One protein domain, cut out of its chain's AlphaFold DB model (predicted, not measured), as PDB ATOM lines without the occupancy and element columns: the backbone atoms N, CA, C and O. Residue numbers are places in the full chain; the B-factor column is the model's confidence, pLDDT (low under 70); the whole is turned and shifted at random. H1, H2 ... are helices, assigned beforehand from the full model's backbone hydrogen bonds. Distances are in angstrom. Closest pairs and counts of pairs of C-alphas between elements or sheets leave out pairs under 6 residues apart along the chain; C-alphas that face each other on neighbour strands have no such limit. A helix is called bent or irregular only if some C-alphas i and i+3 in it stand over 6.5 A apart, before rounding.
ATOM      1  N   VAL A 367     -23.171 -52.487 -38.371       84.12
ATOM      2  CA  VAL A 367     -24.220 -51.635 -37.782       84.12
ATOM      3  C   VAL A 367     -24.843 -52.316 -36.565       84.12
ATOM      4  O   VAL A 367     -24.977 -51.679 -35.523       84.12
ATOM      5  N   LEU A 368     -25.135 -53.621 -36.648       83.31
ATOM      6  CA  LEU A 368     -25.592 -54.405 -35.491       83.31
ATOM      7  C   LEU A 368     -24.559 -54.376 -34.353       83.31
ATOM      8  O   LEU A 368     -24.890 -53.968 -33.244       83.31
ATOM      9  N   ALA A 369     -23.290 -54.679 -34.646       85.50
ATOM     10  CA  ALA A 369     -22.203 -54.632 -33.661       85.50
ATOM     11  C   ALA A 369     -21.842 -53.207 -33.177       85.50
ATOM     12  O   ALA A 369     -21.021 -53.046 -32.271       85.50
ATOM     13  N   GLN A 370     -22.397 -52.156 -33.790       89.31
ATOM     14  CA  GLN A 370     -22.266 -50.777 -33.317       89.31
ATOM     15  C   GLN A 370     -23.427 -50.392 -32.392       89.31
ATOM     16  O   GLN A 370     -23.167 -49.838 -31.326       89.31
ATOM     17  N   LEU A 371     -24.661 -50.767 -32.742       88.62
ATOM     18  CA  LEU A 371     -25.841 -50.613 -31.886       88.62
ATOM     19  C   LEU A 371     -25.706 -51.408 -30.577       88.62
ATOM     20  O   LEU A 371     -26.086 -50.921 -29.516       88.62
ATOM     21  N   GLU A 372     -25.118 -52.604 -30.638       91.50
ATOM     22  CA  GLU A 372     -24.866 -53.458 -29.471       91.50
ATOM     23  C   GLU A 372     -23.917 -52.779 -28.464       91.50
ATOM     24  O   GLU A 372     -24.255 -52.678 -27.286       91.50
ATOM     25  N   ARG A 373     -22.809 -52.171 -28.927       91.12
ATOM     26  CA  ARG A 373     -21.929 -51.356 -28.059       91.12
ATOM     27  C   ARG A 373     -22.611 -50.110 -27.502       91.12
ATOM     28  O   ARG A 373     -22.295 -49.695 -26.392       91.12
ATOM     29  N   GLU A 374     -23.493 -49.472 -28.267       91.88
ATOM     30  CA  GLU A 374     -24.236 -48.304 -27.783       91.88
ATOM     31  C   GLU A 374     -25.191 -48.702 -26.645       91.88
ATOM     32  O   GLU A 374     -25.264 -48.009 -25.631       91.88
ATOM     33  N   TYR A 375     -25.812 -49.882 -26.748       90.69
ATOM     34  CA  TYR A 375     -26.596 -50.500 -25.676       90.69
ATOM     35  C   TYR A 375     -25.748 -50.880 -24.450       90.69
ATOM     36  O   TYR A 375     -26.154 -50.608 -23.320       90.69
ATOM     37  N   GLU A 376     -24.561 -51.468 -24.644       93.44
ATOM     38  CA  GLU A 376     -23.619 -51.759 -23.551       93.44
ATOM     39  C   GLU A 376     -23.203 -50.478 -22.811       93.44
ATOM     40  O   GLU A 376     -23.272 -50.423 -21.584       93.44
ATOM     41  N   LEU A 377     -22.827 -49.423 -23.542       94.25
ATOM     42  CA  LEU A 377     -22.437 -48.132 -22.966       94.25
ATOM     43  C   LEU A 377     -23.599 -47.448 -22.232       94.25
ATOM     44  O   LEU A 377     -23.389 -46.880 -21.159       94.25
ATOM     45  N   LEU A 378     -24.821 -47.529 -22.768       95.12
ATOM     46  CA  LEU A 378     -26.019 -47.005 -22.113       95.12
ATOM     47  C   LEU A 378     -26.325 -47.757 -20.808       95.12
ATOM     48  O   LEU A 378     -26.593 -47.118 -19.792       95.12
ATOM     49  N   ASN A 379     -26.211 -49.090 -20.809       94.56
ATOM     50  CA  ASN A 379     -26.376 -49.919 -19.613       94.56
ATOM     51  C   ASN A 379     -25.295 -49.630 -18.559       94.56
ATOM     52  O   ASN A 379     -25.622 -49.473 -17.385       94.56
ATOM     53  N   VAL A 380     -24.023 -49.502 -18.957       95.50
ATOM     54  CA  VAL A 380     -22.926 -49.136 -18.040       95.50
ATOM     55  C   VAL A 380     -23.164 -47.755 -17.430       95.50
ATOM     56  O   VAL A 380     -23.027 -47.599 -16.217       95.50
ATOM     57  N   ARG A 381     -23.592 -46.765 -18.226       95.12
ATOM     58  CA  ARG A 381     -23.963 -45.446 -17.698       95.12
ATOM     59  C   ARG A 381     -25.144 -45.539 -16.729       95.12
ATOM     60  O   ARG A 381     -25.086 -44.946 -15.658       95.12
ATOM     61  N   GLN A 382     -26.203 -46.272 -17.076       93.75
ATOM     62  CA  GLN A 382     -27.369 -46.435 -16.203       93.75
ATOM     63  C   GLN A 382     -26.975 -47.081 -14.867       93.75
ATOM     64  O   GLN A 382     -27.397 -46.609 -13.816       93.75
ATOM     65  N   GLN A 383     -26.118 -48.105 -14.889       95.19
ATOM     66  CA  GLN A 383     -25.579 -48.721 -13.677       95.19
ATOM     67  C   GLN A 383     -24.724 -47.742 -12.862       95.19
ATOM     68  O   GLN A 383     -24.834 -47.729 -11.643       95.19
ATOM     69  N   GLN A 384     -23.908 -46.892 -13.493       94.94
ATOM     70  CA  GLN A 384     -23.157 -45.840 -12.790       94.94
ATOM     71  C   GLN A 384     -24.081 -44.810 -12.122       94.94
ATOM     72  O   GLN A 384     -23.854 -44.452 -10.971       94.94
ATOM     73  N   GLU A 385     -25.144 -44.379 -12.806       94.44
ATOM     74  CA  GLU A 385     -26.152 -43.462 -12.256       94.44
ATOM     75  C   GLU A 385     -26.897 -44.116 -11.065       94.44
ATOM     76  O   GLU A 385     -27.090 -43.478 -10.034       94.44
ATOM     77  N   ILE A 386     -27.234 -45.413 -11.154       96.00
ATOM     78  CA  ILE A 386     -27.859 -46.187 -10.063       96.00
ATOM     79  C   ILE A 386     -26.919 -46.332  -8.858       96.00
ATOM     80  O   ILE A 386     -27.340 -46.041  -7.741       96.00
ATOM     81  N   HIS A 387     -25.662 -46.747  -9.055       95.94
ATOM     82  CA  HIS A 387     -24.699 -46.878  -7.954       95.94
ATOM     83  C   HIS A 387     -24.446 -45.531  -7.269       95.94
ATOM     84  O   HIS A 387     -24.446 -45.461  -6.045       95.94
ATOM     85  N   ARG A 388     -24.328 -44.441  -8.040       96.31
ATOM     86  CA  ARG A 388     -24.192 -43.085  -7.494       96.31
ATOM     87  C   ARG A 388     -25.393 -42.689  -6.631       96.31
ATOM     88  O   ARG A 388     -25.205 -42.169  -5.538       96.31
ATOM     89  N   LEU A 389     -26.618 -42.945  -7.097       95.81
ATOM     90  CA  LEU A 389     -27.831 -42.670  -6.319       95.81
ATOM     91  C   LEU A 389     -27.924 -43.555  -5.064       95.81
ATOM     92  O   LEU A 389     -28.423 -43.103  -4.038       95.81
ATOM     93  N   GLN A 390     -27.414 -44.789  -5.110       95.62
ATOM     94  CA  GLN A 390     -27.310 -45.663  -3.937       95.62
ATOM     95  C   GLN A 390     -26.281 -45.143  -2.918       95.62
ATOM     96  O   GLN A 390     -26.584 -45.126  -1.728       95.62
ATOM     97  N   GLU A 391     -25.112 -44.672  -3.362       95.56
ATOM     98  CA  GLU A 391     -24.112 -44.022  -2.500       95.56
ATOM     99  C   GLU A 391     -24.646 -42.716  -1.885       95.56
ATOM    100  O   GLU A 391     -24.435 -42.463  -0.700       95.56
ATOM    101  N   GLU A 392     -25.391 -41.913  -2.650       94.88
ATOM    102  CA  GLU A 392     -26.013 -40.668  -2.179       94.88
ATOM    103  C   GLU A 392     -27.109 -40.936  -1.130       94.88
ATOM    104  O   GLU A 392     -27.123 -40.311  -0.067       94.88
ATOM    105  N   LEU A 393     -27.974 -41.933  -1.366       94.75
ATOM    106  CA  LEU A 393     -28.978 -42.384  -0.397       94.75
ATOM    107  C   LEU A 393     -28.339 -42.969   0.871       94.75
ATOM    108  O   LEU A 393     -28.769 -42.630   1.975       94.75
ATOM    109  N   ALA A 394     -27.307 -43.806   0.739       94.44
ATOM    110  CA  ALA A 394     -26.594 -44.387   1.876       94.44
ATOM    111  C   ALA A 394     -25.860 -43.314   2.697       94.44
ATOM    112  O   ALA A 394     -25.954 -43.303   3.922       94.44
ATOM    113  N   GLY A 395     -25.194 -42.361   2.035       94.19
ATOM    114  CA  GLY A 395     -24.539 -41.226   2.685       94.19
ATOM    115  C   GLY A 395     -25.525 -40.327   3.438       94.19
ATOM    116  O   GLY A 395     -25.255 -39.930   4.571       94.19
ATOM    117  N   MET A 396     -26.701 -40.064   2.858       93.00
ATOM    118  CA  MET A 396     -27.774 -39.322   3.523       93.00
ATOM    119  C   MET A 396     -28.342 -40.081   4.734       93.00
ATOM    120  O   MET A 396     -28.508 -39.486   5.799       93.00
ATOM    121  N   GLN A 397     -28.589 -41.391   4.616       91.00
ATOM    122  CA  GLN A 397     -29.041 -42.221   5.741       91.00
ATOM    123  C   GLN A 397     -28.008 -42.255   6.875       91.00
ATOM    124  O   GLN A 397     -28.373 -42.043   8.033       91.00
ATOM    125  N   GLN A 398     -26.724 -42.433   6.553       90.00
ATOM    126  CA  GLN A 398     -25.639 -42.398   7.534       90.00
ATOM    127  C   GLN A 398     -25.550 -41.030   8.222       90.00
ATOM    128  O   GLN A 398     -25.397 -40.958   9.440       90.00
ATOM    129  N   HIS A 399     -25.694 -39.934   7.471       90.69
ATOM    130  CA  HIS A 399     -25.668 -38.588   8.037       90.69
ATOM    131  C   HIS A 399     -26.825 -38.347   9.021       90.69
ATOM    132  O   HIS A 399     -26.595 -37.800  10.100       90.69
ATOM    133  N   LEU A 400     -28.038 -38.809   8.699       88.25
ATOM    134  CA  LEU A 400     -29.197 -38.728   9.595       88.25
ATOM    135  C   LEU A 400     -29.002 -39.563  10.873       88.25
ATOM    136  O   LEU A 400     -29.295 -39.078  11.965       88.25
ATOM    137  N   GLN A 401     -28.450 -40.780  10.773       86.88
ATOM    138  CA  GLN A 401     -28.129 -41.597  11.954       86.88
ATOM    139  C   GLN A 401     -27.069 -40.938  12.846       86.88
ATOM    140  O   GLN A 401     -27.237 -40.886  14.068       86.88
ATOM    141  N   VAL A 402     -26.007 -40.385  12.250       87.44
ATOM    142  CA  VAL A 402     -24.954 -39.666  12.983       87.44
ATOM    143  C   VAL A 402     -25.508 -38.406  13.662       87.44
ATOM    144  O   VAL A 402     -25.163 -38.154  14.817       87.44
ATOM    145  N   GLN A 403     -26.399 -37.643  13.010       87.19
ATOM    146  CA  GLN A 403     -27.074 -36.502  13.647       87.19
ATOM    147  C   GLN A 403     -27.925 -36.936  14.850       87.19
ATOM    148  O   GLN A 403     -27.742 -36.386  15.937       87.19
ATOM    149  N   ASN A 404     -28.793 -37.943  14.688       85.25
ATOM    150  CA  ASN A 404     -29.657 -38.437  15.769       85.25
ATOM    151  C   ASN A 404     -28.826 -38.924  16.967       85.25
ATOM    152  O   ASN A 404     -28.994 -38.426  18.079       85.25
ATOM    153  N   THR A 405     -27.841 -39.792  16.725       84.31
ATOM    154  CA  THR A 405     -26.945 -40.315  17.773       84.31
ATOM    155  C   THR A 405     -26.167 -39.194  18.478       84.31
ATOM    156  O   THR A 405     -25.975 -39.237  19.695       84.31
ATOM    157  N   SER A 406     -25.739 -38.152  17.752       86.25
ATOM    158  CA  SER A 406     -25.059 -36.990  18.353       86.25
ATOM    159  C   SER A 406     -25.993 -36.180  19.256       86.25
ATOM    160  O   SER A 406     -25.599 -35.797  20.359       86.25
ATOM    161  N   ALA A 407     -27.234 -35.951  18.818       86.81
ATOM    162  CA  ALA A 407     -28.247 -35.243  19.596       86.81
ATOM    163  C   ALA A 407     -28.637 -36.019  20.867       86.81
ATOM    164  O   ALA A 407     -28.727 -35.432  21.941       86.81
ATOM    165  N   GLU A 408     -28.784 -37.343  20.777       87.50
ATOM    166  CA  GLU A 408     -29.055 -38.226  21.919       87.50
ATOM    167  C   GLU A 408     -27.937 -38.187  22.969       87.50
ATOM    168  O   GLU A 408     -28.210 -38.074  24.165       87.50
ATOM    169  N   ASN A 409     -26.670 -38.214  22.536       87.56
ATOM    170  CA  ASN A 409     -25.521 -38.114  23.441       87.56
ATOM    171  C   ASN A 409     -25.452 -36.735  24.132       87.56
ATOM    172  O   ASN A 409     -25.090 -36.665  25.309       87.56
ATOM    173  N   LEU A 410     -25.831 -35.654  23.438       90.94
ATOM    174  CA  LEU A 410     -25.923 -34.310  24.021       90.94
ATOM    175  C   LEU A 410     -27.058 -34.218  25.055       90.94
ATOM    176  O   LEU A 410     -26.814 -33.804  26.187       90.94
ATOM    177  N   LEU A 411     -28.265 -34.675  24.704       91.50
ATOM    178  CA  LEU A 411     -29.422 -34.691  25.605       91.50
ATOM    179  C   LEU A 411     -29.149 -35.513  26.872       91.50
ATOM    180  O   LEU A 411     -29.476 -35.073  27.972       91.50
ATOM    181  N   LEU A 412     -28.502 -36.676  26.744       92.50
ATOM    182  CA  LEU A 412     -28.134 -37.496  27.898       92.50
ATOM    183  C   LEU A 412     -27.075 -36.810  28.780       92.50
ATOM    184  O   LEU A 412     -27.133 -36.933  30.003       92.50
ATOM    185  N   ASN A 413     -26.148 -36.039  28.199       94.00
ATOM    186  CA  ASN A 413     -25.201 -35.223  28.964       94.00
ATOM    187  C   ASN A 413     -25.893 -34.071  29.717       94.00
ATOM    188  O   ASN A 413     -25.609 -33.866  30.898       94.00
ATOM    189  N   ASP A 414     -26.836 -33.366  29.085       94.19
ATOM    190  CA  ASP A 414     -27.640 -32.327  29.742       94.19
ATOM    191  C   ASP A 414     -28.490 -32.904  30.888       94.19
ATOM    192  O   ASP A 414     -28.483 -32.360  31.995       94.19
ATOM    193  N   VAL A 415     -29.156 -34.045  30.670       95.12
ATOM    194  CA  VAL A 415     -29.911 -34.767  31.709       95.12
ATOM    195  C   VAL A 415     -28.989 -35.240  32.837       95.12
ATOM    196  O   VAL A 415     -29.333 -35.064  34.005       95.12
ATOM    197  N   SER A 416     -27.793 -35.753  32.528       95.06
ATOM    198  CA  SER A 416     -26.787 -36.114  33.536       95.06
ATOM    199  C   SER A 416     -26.315 -34.901  34.347       95.06
ATOM    200  O   SER A 416     -26.162 -35.007  35.563       95.06
ATOM    201  N   ARG A 417     -26.112 -33.734  33.715       96.69
ATOM    202  CA  ARG A 417     -25.708 -32.498  34.409       96.69
ATOM    203  C   ARG A 417     -26.815 -31.981  35.329       96.69
ATOM    204  O   ARG A 417     -26.529 -31.581  36.456       96.69
ATOM    205  N   LEU A 418     -28.072 -32.020  34.884       96.06
ATOM    206  CA  LEU A 418     -29.228 -31.686  35.722       96.06
ATOM    207  C   LEU A 418     -29.353 -32.665  36.899       96.06
ATOM    208  O   LEU A 418     -29.474 -32.234  38.041       96.06
ATOM    209  N   MET A 419     -29.236 -33.970  36.649       94.75
ATOM    210  CA  MET A 419     -29.278 -35.001  37.689       94.75
ATOM    211  C   MET A 419     -28.176 -34.806  38.742       94.75
ATOM    212  O   MET A 419     -28.445 -34.876  39.938       94.75
ATOM    213  N   GLN A 420     -26.951 -34.491  38.313       94.19
ATOM    214  CA  GLN A 420     -25.830 -34.212  39.211       94.19
ATOM    215  C   GLN A 420     -26.009 -32.898  39.993       94.19
ATOM    216  O   GLN A 420     -25.591 -32.815  41.146       94.19
ATOM    217  N   SER A 421     -26.678 -31.897  39.411       94.81
ATOM    218  CA  SER A 421     -27.070 -30.665  40.109       94.81
ATOM    219  C   SER A 421     -28.145 -30.922  41.177       94.81
ATOM    220  O   SER A 421     -28.047 -30.404  42.286       94.81
ATOM    221  N   ALA A 422     -29.132 -31.781  40.894       93.88
ATOM    222  CA  ALA A 422     -30.140 -32.190  41.875       93.88
ATOM    223  C   ALA A 422     -29.528 -32.993  43.039       93.88
ATOM    224  O   ALA A 422     -29.824 -32.714  44.196       93.88
ATOM    225  N   GLU A 423     -28.631 -33.938  42.746       92.00
ATOM    226  CA  GLU A 423     -27.861 -34.694  43.746       92.00
ATOM    227  C   GLU A 423     -27.004 -33.770  44.633       92.00
ATOM    228  O   GLU A 423     -26.965 -33.929  45.854       92.00
ATOM    229  N   ASN A 424     -26.356 -32.761  44.042       91.12
ATOM    230  CA  ASN A 424     -25.618 -31.740  44.786       91.12
ATOM    231  C   ASN A 424     -26.547 -30.944  45.725       91.12
ATOM    232  O   ASN A 424     -26.212 -30.701  46.883       91.12
ATOM    233  N   GLU A 425     -27.731 -30.574  45.242       89.69
ATOM    234  CA  GLU A 425     -28.725 -29.813  45.999       89.69
ATOM    235  C   GLU A 425     -29.339 -30.613  47.164       89.69
ATOM    236  O   GLU A 425     -29.569 -30.056  48.240       89.69
ATOM    237  N   LEU A 426     -29.529 -31.927  46.996       89.56
ATOM    238  CA  LEU A 426     -29.913 -32.837  48.081       89.56
ATOM    239  C   LEU A 426     -28.792 -32.980  49.120       89.56
ATOM    240  O   LEU A 426     -29.051 -32.877  50.317       89.56
ATOM    241  N   ARG A 427     -27.547 -33.199  48.678       85.31
ATOM    242  CA  ARG A 427     -26.430 -33.561  49.569       85.31
ATOM    243  C   ARG A 427     -25.770 -32.408  50.310       85.31
ATOM    244  O   ARG A 427     -25.264 -32.638  51.405       85.31
ATOM    245  N   PHE A 428     -25.718 -31.215  49.722       81.94
ATOM    246  CA  PHE A 428     -25.039 -30.062  50.326       81.94
ATOM    247  C   PHE A 428     -26.009 -29.006  50.863       81.94
ATOM    248  O   PHE A 428     -25.703 -28.382  51.874       81.94
ATOM    249  N   ASN A 429     -27.176 -28.834  50.230       74.69
ATOM    250  CA  ASN A 429     -28.155 -27.806  50.603       74.69
ATOM    251  C   ASN A 429     -29.428 -28.367  51.271       74.69
ATOM    252  O   ASN A 429     -30.258 -27.584  51.731       74.69
ATOM    253  N   GLY A 430     -29.625 -29.695  51.299       77.75
ATOM    254  CA  GLY A 430     -30.828 -30.337  51.856       77.75
ATOM    255  C   GLY A 430     -32.139 -29.918  51.173       77.75
ATOM    256  O   GLY A 430     -33.225 -30.095  51.726       77.75
ATOM    257  N   ASN A 431     -32.059 -29.302  49.990       83.19
ATOM    258  CA  ASN A 431     -33.133 -28.492  49.422       83.19
ATOM    259  C   ASN A 431     -33.948 -29.296  48.403       83.19
ATOM    260  O   ASN A 431     -33.870 -29.100  47.186       83.19
ATOM    261  N   VAL A 432     -34.756 -30.219  48.931       86.69
ATOM    262  CA  VAL A 432     -35.633 -31.094  48.142       86.69
ATOM    263  C   VAL A 432     -36.535 -30.328  47.167       86.69
ATOM    264  O   VAL A 432     -36.610 -30.770  46.023       86.69
ATOM    265  N   PRO A 433     -37.163 -29.179  47.507       86.31
ATOM    266  CA  PRO A 433     -37.957 -28.418  46.539       86.31
ATOM    267  C   PRO A 433     -37.177 -28.009  45.282       86.31
ATOM    268  O   PRO A 433     -37.688 -28.158  44.170       86.31
ATOM    269  N   ASN A 434     -35.931 -27.545  45.434       89.56
ATOM    270  CA  ASN A 434     -35.092 -27.184  44.292       89.56
ATOM    271  C   ASN A 434     -34.611 -28.433  43.535       89.56
ATOM    272  O   ASN A 434     -34.786 -28.503  42.318       89.56
ATOM    273  N   ALA A 435     -34.127 -29.462  44.238       92.19
ATOM    274  CA  ALA A 435     -33.721 -30.731  43.624       92.19
ATOM    275  C   ALA A 435     -34.857 -31.376  42.804       92.19
ATOM    276  O   ALA A 435     -34.658 -31.755  41.652       92.19
ATOM    277  N   VAL A 436     -36.077 -31.417  43.348       94.25
ATOM    278  CA  VAL A 436     -37.294 -31.872  42.658       94.25
ATOM    279  C   VAL A 436     -37.606 -31.014  41.432       94.25
ATOM    280  O   VAL A 436     -38.027 -31.560  40.412       94.25
ATOM    281  N   SER A 437     -37.389 -29.696  41.482       95.75
ATOM    282  CA  SER A 437     -37.573 -28.829  40.310       95.75
ATOM    283  C   SER A 437     -36.572 -29.163  39.194       95.75
ATOM    284  O   SER A 437     -36.972 -29.332  38.041       95.75
ATOM    285  N   ILE A 438     -35.301 -29.385  39.546       96.50
ATOM    286  CA  ILE A 438     -34.227 -29.756  38.617       96.50
ATOM    287  C   ILE A 438     -34.500 -31.142  38.007       96.50
ATOM    288  O   ILE A 438     -34.410 -31.304  36.790       96.50
ATOM    289  N   LEU A 439     -34.914 -32.122  38.819       96.38
ATOM    290  CA  LEU A 439     -35.338 -33.445  38.349       96.38
ATOM    291  C   LEU A 439     -36.571 -33.363  37.438       96.38
ATOM    292  O   LEU A 439     -36.635 -34.078  36.446       96.38
ATOM    293  N   THR A 440     -37.525 -32.468  37.714       97.12
ATOM    294  CA  THR A 440     -38.704 -32.262  36.851       97.12
ATOM    295  C   THR A 440     -38.300 -31.688  35.486       97.12
ATOM    296  O   THR A 440     -38.827 -32.111  34.457       97.12
ATOM    297  N   VAL A 441     -37.322 -30.772  35.442       97.88
ATOM    298  CA  VAL A 441     -36.742 -30.273  34.181       97.88
ATOM    299  C   VAL A 441     -35.989 -31.385  33.443       97.88
ATOM    300  O   VAL A 441     -36.183 -31.542  32.239       97.88
ATOM    301  N   ALA A 442     -35.199 -32.202  34.148       96.44
ATOM    302  CA  ALA A 442     -34.493 -33.348  33.569       96.44
ATOM    303  C   ALA A 442     -35.461 -34.396  32.989       96.44
ATOM    304  O   ALA A 442     -35.273 -34.859  31.865       96.44
ATOM    305  N   GLN A 443     -36.535 -34.715  33.718       96.19
ATOM    306  CA  GLN A 443     -37.595 -35.618  33.274       96.19
ATOM    307  C   GLN A 443     -38.286 -35.085  32.017       96.19
ATOM    308  O   GLN A 443     -38.483 -35.834  31.062       96.19
ATOM    309  N   ARG A 444     -38.623 -33.787  31.989       96.12
ATOM    310  CA  ARG A 444     -39.241 -33.159  30.817       96.12
ATOM    311  C   ARG A 444     -38.307 -33.174  29.608       96.12
ATOM    312  O   ARG A 444     -38.759 -33.524  28.527       96.12
ATOM    313  N   LEU A 445     -37.028 -32.837  29.785       94.50
ATOM    314  CA  LEU A 445     -36.031 -32.852  28.710       94.50
ATOM    315  C   LEU A 445     -35.860 -34.260  28.116       94.50
ATOM    316  O   LEU A 445     -35.847 -34.419  26.897       94.50
ATOM    317  N   ALA A 446     -35.804 -35.286  28.970       92.81
ATOM    318  CA  ALA A 446     -35.754 -36.678  28.536       92.81
ATOM    319  C   ALA A 446     -37.048 -37.118  27.818       92.81
ATOM    320  O   ALA A 446     -36.970 -37.793  26.794       92.81
ATOM    321  N   ALA A 447     -38.228 -36.704  28.293       94.19
ATOM    322  CA  ALA A 447     -39.517 -37.061  27.688       94.19
ATOM    323  C   ALA A 447     -39.782 -36.361  26.339       94.19
ATOM    324  O   ALA A 447     -40.290 -36.987  25.409       94.19
ATOM    325  N   GLU A 448     -39.407 -35.085  26.200       93.00
ATOM    326  CA  GLU A 448     -39.580 -34.292  24.969       93.00
ATOM    327  C   GLU A 448     -38.799 -34.895  23.781       93.00
ATOM    328  O   GLU A 448     -39.219 -34.764  22.632       93.00
ATOM    329  N   SER A 449     -37.709 -35.626  24.058       87.38
ATOM    330  CA  SER A 449     -36.894 -36.328  23.052       87.38
ATOM    331  C   SER A 449     -37.649 -37.404  22.258       87.38
ATOM    332  O   SER A 449     -37.247 -37.729  21.142       87.38
ATOM    333  N   LYS A 450     -38.711 -37.987  22.841       83.44
ATOM    334  CA  LYS A 450     -39.472 -39.137  22.310       83.44
ATOM    335  C   LYS A 450     -38.621 -40.377  21.976       83.44
ATOM    336  O   LYS A 450     -39.090 -41.267  21.268       83.44
ATOM    337  N   ASN A 451     -37.391 -40.475  22.490       84.50
ATOM    338  CA  ASN A 451     -36.551 -41.654  22.301       84.50
ATOM    339  C   ASN A 451     -36.935 -42.755  23.305       84.50
ATOM    340  O   ASN A 451     -36.878 -42.559  24.520       84.50
ATOM    341  N   LYS A 452     -37.256 -43.945  22.787       87.19
ATOM    342  CA  LYS A 452     -37.656 -45.119  23.573       87.19
ATOM    343  C   LYS A 452     -36.624 -45.543  24.634       87.19
ATOM    344  O   LYS A 452     -37.001 -46.016  25.700       87.19
ATOM    345  N   MET A 453     -35.328 -45.339  24.387       85.31
ATOM    346  CA  MET A 453     -34.255 -45.637  25.353       85.31
ATOM    347  C   MET A 453     -34.305 -44.737  26.599       85.31
ATOM    348  O   MET A 453     -33.775 -45.101  27.648       85.31
ATOM    349  N   LEU A 454     -34.958 -43.572  26.505       90.12
ATOM    350  CA  LEU A 454     -35.111 -42.621  27.605       90.12
ATOM    351  C   LEU A 454     -36.428 -42.805  28.381       90.12
ATOM    352  O   LEU A 454     -36.563 -42.231  29.457       90.12
ATOM    353  N   GLU A 455     -37.365 -43.651  27.929       92.12
ATOM    354  CA  GLU A 455     -38.616 -43.940  28.658       92.12
ATOM    355  C   GLU A 455     -38.346 -44.533  30.053       92.12
ATOM    356  O   GLU A 455     -38.940 -44.098  31.044       92.12
ATOM    357  N   GLY A 456     -37.395 -45.468  30.158       91.75
ATOM    358  CA  GLY A 456     -36.973 -46.046  31.440       91.75
ATOM    359  C   GLY A 456     -36.353 -45.009  32.385       91.75
ATOM    360  O   GLY A 456     -36.623 -45.020  33.586       91.75
ATOM    361  N   LEU A 457     -35.591 -44.057  31.836       94.69
ATOM    362  CA  LEU A 457     -34.999 -42.949  32.586       94.69
ATOM    363  C   LEU A 457     -36.064 -41.948  33.065       94.69
ATOM    364  O   LEU A 457     -36.051 -41.550  34.228       94.69
ATOM    365  N   VAL A 458     -37.030 -41.597  32.212       95.69
ATOM    366  CA  VAL A 458     -38.189 -40.751  32.556       95.69
ATOM    367  C   VAL A 458     -39.026 -41.380  33.674       95.69
ATOM    368  O   VAL A 458     -39.447 -40.673  34.595       95.69
ATOM    369  N   GLY A 459     -39.236 -42.699  33.630       94.75
ATOM    370  CA  GLY A 459     -39.915 -43.453  34.685       94.75
ATOM    371  C   GLY A 459     -39.135 -43.472  36.003       94.75
ATOM    372  O   GLY A 459     -39.709 -43.206  37.058       94.75
ATOM    373  N   ALA A 460     -37.823 -43.714  35.948       96.19
ATOM    374  CA  ALA A 460     -36.951 -43.736  37.123       96.19
ATOM    375  C   ALA A 460     -36.845 -42.367  37.819       96.19
ATOM    376  O   ALA A 460     -36.976 -42.293  39.041       96.19
ATOM    377  N   ILE A 461     -36.707 -41.280  37.050       95.94
ATOM    378  CA  ILE A 461     -36.737 -39.908  37.580       95.94
ATOM    379  C   ILE A 461     -38.112 -39.594  38.190       95.94
ATOM    380  O   ILE A 461     -38.194 -38.976  39.249       95.94
ATOM    381  N   GLY A 462     -39.200 -40.074  37.578       95.81
ATOM    382  CA  GLY A 462     -40.547 -39.957  38.142       95.81
ATOM    383  C   GLY A 462     -40.696 -40.656  39.497       95.81
ATOM    384  O   GLY A 462     -41.287 -40.085  40.415       95.81
ATOM    385  N   ALA A 463     -40.127 -41.855  39.644       94.19
ATOM    386  CA  ALA A 463     -40.132 -42.600  40.901       94.19
ATOM    387  C   ALA A 463     -39.367 -41.861  42.012       94.19
ATOM    388  O   ALA A 463     -39.911 -41.690  43.104       94.19
ATOM    389  N   ASP A 464     -38.164 -41.347  41.727       93.81
ATOM    390  CA  ASP A 464     -37.386 -40.574  42.706       93.81
ATOM    391  C   ASP A 464     -38.077 -39.245  43.073       93.81
ATOM    392  O   ASP A 464     -38.121 -38.885  44.248       93.81
ATOM    393  N   ILE A 465     -38.703 -38.538  42.117       94.31
ATOM    394  CA  ILE A 465     -39.499 -37.324  42.399       94.31
ATOM    395  C   ILE A 465     -40.655 -37.620  43.368       94.31
ATOM    396  O   ILE A 465     -40.933 -36.811  44.259       94.31
ATOM    397  N   VAL A 466     -41.346 -38.753  43.203       93.00
ATOM    398  CA  VAL A 466     -42.429 -39.167  44.109       93.00
ATOM    399  C   VAL A 466     -41.868 -39.544  45.479       93.00
ATOM    400  O   VAL A 466     -42.373 -39.046  46.485       93.00
ATOM    401  N   ALA A 467     -40.798 -40.344  45.524       89.62
ATOM    402  CA  ALA A 467     -40.160 -40.778  46.765       89.62
ATOM    403  C   ALA A 467     -39.624 -39.600  47.596       89.62
ATOM    404  O   ALA A 467     -39.818 -39.565  48.812       89.62
ATOM    405  N   LEU A 468     -38.991 -38.610  46.958       89.56
ATOM    406  CA  LEU A 468     -38.508 -37.400  47.625       89.56
ATOM    407  C   LEU A 468     -39.663 -36.614  48.264       89.56
ATOM    408  O   LEU A 468     -39.612 -36.319  49.458       89.56
ATOM    409  N   LYS A 469     -40.739 -36.351  47.508       88.81
ATOM    410  CA  LYS A 469     -41.926 -35.632  48.011       88.81
ATOM    411  C   LYS A 469     -42.612 -36.360  49.170       88.81
ATOM    412  O   LYS A 469     -42.987 -35.720  50.153       88.81
ATOM    413  N   SER A 470     -42.783 -37.683  49.069       87.56
ATOM    414  CA  SER A 470     -43.491 -38.463  50.090       87.56
ATOM    415  C   SER A 470     -42.703 -38.577  51.395       87.56
ATOM    416  O   SER A 470     -43.283 -38.387  52.461       87.56
ATOM    417  N   ASN A 471     -41.391 -38.840  51.326       84.19
ATOM    418  CA  ASN A 471     -40.544 -38.920  52.522       84.19
ATOM    419  C   ASN A 471     -40.411 -37.555  53.213       84.19
ATOM    420  O   ASN A 471     -40.469 -37.480  54.439       84.19
ATOM    421  N   ILE A 652     -30.972 -40.273  44.797       87.56
ATOM    422  CA  ILE A 652     -31.710 -40.493  43.535       87.56
ATOM    423  C   ILE A 652     -31.275 -41.790  42.821       87.56
ATOM    424  O   ILE A 652     -30.842 -41.831  41.661       87.56
ATOM    425  N   SER A 653     -31.349 -42.890  43.564       90.12
ATOM    426  CA  SER A 653     -30.777 -44.186  43.225       90.12
ATOM    427  C   SER A 653     -31.515 -44.920  42.109       90.12
ATOM    428  O   SER A 653     -30.927 -45.821  41.503       90.12
ATOM    429  N   HIS A 654     -32.772 -44.582  41.801       91.12
ATOM    430  CA  HIS A 654     -33.438 -45.122  40.613       91.12
ATOM    431  C   HIS A 654     -32.944 -44.397  39.356       91.12
ATOM    432  O   HIS A 654     -32.488 -45.054  38.418       91.12
ATOM    433  N   SER A 655     -32.936 -43.063  39.380       93.75
ATOM    434  CA  SER A 655     -32.459 -42.189  38.303       93.75
ATOM    435  C   SER A 655     -31.019 -42.502  37.916       93.75
ATOM    436  O   SER A 655     -30.729 -42.713  36.741       93.75
ATOM    437  N   ARG A 656     -30.115 -42.604  38.900       94.00
ATOM    438  CA  ARG A 656     -28.691 -42.890  38.662       94.00
ATOM    439  C   ARG A 656     -28.458 -44.271  38.051       94.00
ATOM    440  O   ARG A 656     -27.611 -44.404  37.169       94.00
ATOM    441  N   ARG A 657     -29.222 -45.287  38.474       94.25
ATOM    442  CA  ARG A 657     -29.155 -46.637  37.888       94.25
ATOM    443  C   ARG A 657     -29.644 -46.623  36.441       94.25
ATOM    444  O   ARG A 657     -28.909 -47.074  35.567       94.25
ATOM    445  N   ALA A 658     -30.817 -46.044  36.184       93.75
ATOM    446  CA  ALA A 658     -31.363 -45.930  34.832       93.75
ATOM    447  C   ALA A 658     -30.429 -45.140  33.901       93.75
ATOM    448  O   ALA A 658     -30.180 -45.576  32.785       93.75
ATOM    449  N   LEU A 659     -29.826 -44.044  34.379       94.06
ATOM    450  CA  LEU A 659     -28.844 -43.263  33.622       94.06
ATOM    451  C   LEU A 659     -27.631 -44.117  33.217       94.06
ATOM    452  O   LEU A 659     -27.218 -44.090  32.059       94.06
ATOM    453  N   SER A 660     -27.077 -44.902  34.151       92.75
ATOM    454  CA  SER A 660     -25.962 -45.812  33.850       92.75
ATOM    455  C   SER A 660     -26.347 -46.921  32.864       92.75
ATOM    456  O   SER A 660     -25.541 -47.289  32.013       92.75
ATOM    457  N   GLU A 661     -27.591 -47.401  32.922       93.75
ATOM    458  CA  GLU A 661     -28.117 -48.394  31.989       93.75
ATOM    459  C   GLU A 661     -28.279 -47.807  30.577       93.75
ATOM    460  O   GLU A 661     -27.812 -48.410  29.613       93.75
ATOM    461  N   THR A 662     -28.838 -46.598  30.440       93.31
ATOM    462  CA  THR A 662     -28.924 -45.885  29.153       93.31
ATOM    463  C   THR A 662     -27.535 -45.639  28.546       93.31
ATOM    464  O   THR A 662     -27.355 -45.825  27.341       93.31
ATOM    465  N   TYR A 663     -26.532 -45.271  29.355       92.56
ATOM    466  CA  TYR A 663     -25.157 -45.096  28.869       92.56
ATOM    467  C   TYR A 663     -24.557 -46.394  28.308       92.56
ATOM    468  O   TYR A 663     -23.960 -46.365  27.230       92.56
ATOM    469  N   GLU A 664     -24.731 -47.532  28.985       92.31
ATOM    470  CA  GLU A 664     -24.247 -48.821  28.470       92.31
ATOM    471  C   GLU A 664     -25.071 -49.311  27.262       92.31
ATOM    472  O   GLU A 664     -24.489 -49.835  26.315       92.31
ATOM    473  N   GLN A 665     -26.384 -49.052  27.192       90.56
ATOM    474  CA  GLN A 665     -27.191 -49.342  25.993       90.56
ATOM    475  C   GLN A 665     -26.691 -48.572  24.751       90.56
ATOM    476  O   GLN A 665     -26.543 -49.166  23.679       90.56
ATOM    477  N   LEU A 666     -26.365 -47.280  24.889       87.75
ATOM    478  CA  LEU A 666     -25.772 -46.473  23.810       87.75
ATOM    479  C   LEU A 666     -24.360 -46.946  23.432       87.75
ATOM    480  O   LEU A 666     -24.005 -46.972  22.252       87.75
ATOM    481  N   ARG A 667     -23.550 -47.342  24.421       87.19
ATOM    482  CA  ARG A 667     -22.209 -47.899  24.195       87.19
ATOM    483  C   ARG A 667     -22.271 -49.204  23.405       87.19
ATOM    484  O   ARG A 667     -21.530 -49.357  22.436       87.19
ATOM    485  N   VAL A 668     -23.175 -50.106  23.788       89.38
ATOM    486  CA  VAL A 668     -23.405 -51.387  23.113       89.38
ATOM    487  C   VAL A 668     -23.854 -51.169  21.667       89.38
ATOM    488  O   VAL A 668     -23.309 -51.809  20.769       89.38
ATOM    489  N   GLN A 669     -24.769 -50.226  21.406       84.75
ATOM    490  CA  GLN A 669     -25.165 -49.888  20.033       84.75
ATOM    491  C   GLN A 669     -24.001 -49.357  19.191       84.75
ATOM    492  O   GLN A 669     -23.869 -49.766  18.040       84.75
ATOM    493  N   ARG A 670     -23.116 -48.521  19.753       81.69
ATOM    494  CA  ARG A 670     -21.909 -48.074  19.039       81.69
ATOM    495  C   ARG A 670     -20.993 -49.248  18.680       81.69
ATOM    496  O   ARG A 670     -20.564 -49.340  17.537       81.69
ATOM    497  N   SER A 671     -20.785 -50.198  19.593       87.06
ATOM    498  CA  SER A 671     -19.998 -51.417  19.324       87.06
ATOM    499  C   SER A 671     -20.656 -52.434  18.371       87.06
ATOM    500  O   SER A 671     -20.083 -53.491  18.130       87.06
ATOM    501  N   PHE A 672     -21.849 -52.137  17.841       80.62
ATOM    502  CA  PHE A 672     -22.464 -52.853  16.714       80.62
ATOM    503  C   PHE A 672     -22.437 -52.047  15.396       80.62
ATOM    504  O   PHE A 672     -22.911 -52.547  14.377       80.62
TER     505      PHE A 672
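AT A GLANCE: This is residues 367 to 471 and 652 to 672 of the 674 residues of an uncharacterized protein of Oligella urethralis (UniProt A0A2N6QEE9). One very long helix, H1, sticks out as an arm with residues 367 to 404 from a short bundle of four helices, in which its last part stands side by side with H2, H3 and H4. The bundle is up and down, each helix running against the one before it, and the four make a ring in which H1 meets H2, H2 meets H3, H3 meets H4 and H4 only just meets H1. The printed part has 126 residues with four named helices, H1 to H4 in order, and no named strand: all helix. It is extended, with a radius of gyration of the C-alphas of 25.6 A and spans of 92 by 21 by 20 A, the arm making the length.

IN THESE COORDINATES: Find C-alpha 367 at (-24.220, -51.635, -37.782); from there H1, residues 367 to 429, runs 91.6 A to C-alpha 429 at (-28.155, -27.806, 50.603). H2, residues 432 to 448, is 23.7 A long. H3, residues 452 to 471, covers 29.7 A and is only just irregular, with C-alphas 453 and 456 6.7 A apart. H4, residues 653 to 670, runs 26.1 A to C-alpha 670 at (-21.909, -48.074, 19.039).

HOW THE PARTS SIT: Look at Ala 422 and Ala 435, the closest C-alphas of the hairpin H1 and H2, 4.2 A apart; H1 touches H2 with residues 411 to 426 alone, at a shallow tilt of 10 degrees, opposite ways. H2 and H3, also a hairpin, touch at Gln 443 and Val 458, their closest C-alphas, 5.2 A apart. H3 and H4 touch, with the C-alphas of Ala 460 and Ser 655 closest at 4.9 A. H1 and H4 only just touch, with 3 pairs of C-alphas within 8 A, while H2 and H4 are apart. In H2 every O i to N i+4 pair is within hydrogen-bond range; in H1 58 of 59 are, in H3 14 of 16 and in H4 13 of 14.

THE WHOLE: The C-alphas of Val 367 and Asn 471, the two farthest apart, are 92.6 A apart. Residues 472 to 651 are not printed, and C-alphas 471 and 652 are 12.7 A apart across the cut. The links H1 to H2 and H2 to H3 are tight. The mean pLDDT of the printed part is 91.2, and no printed residue is under 70.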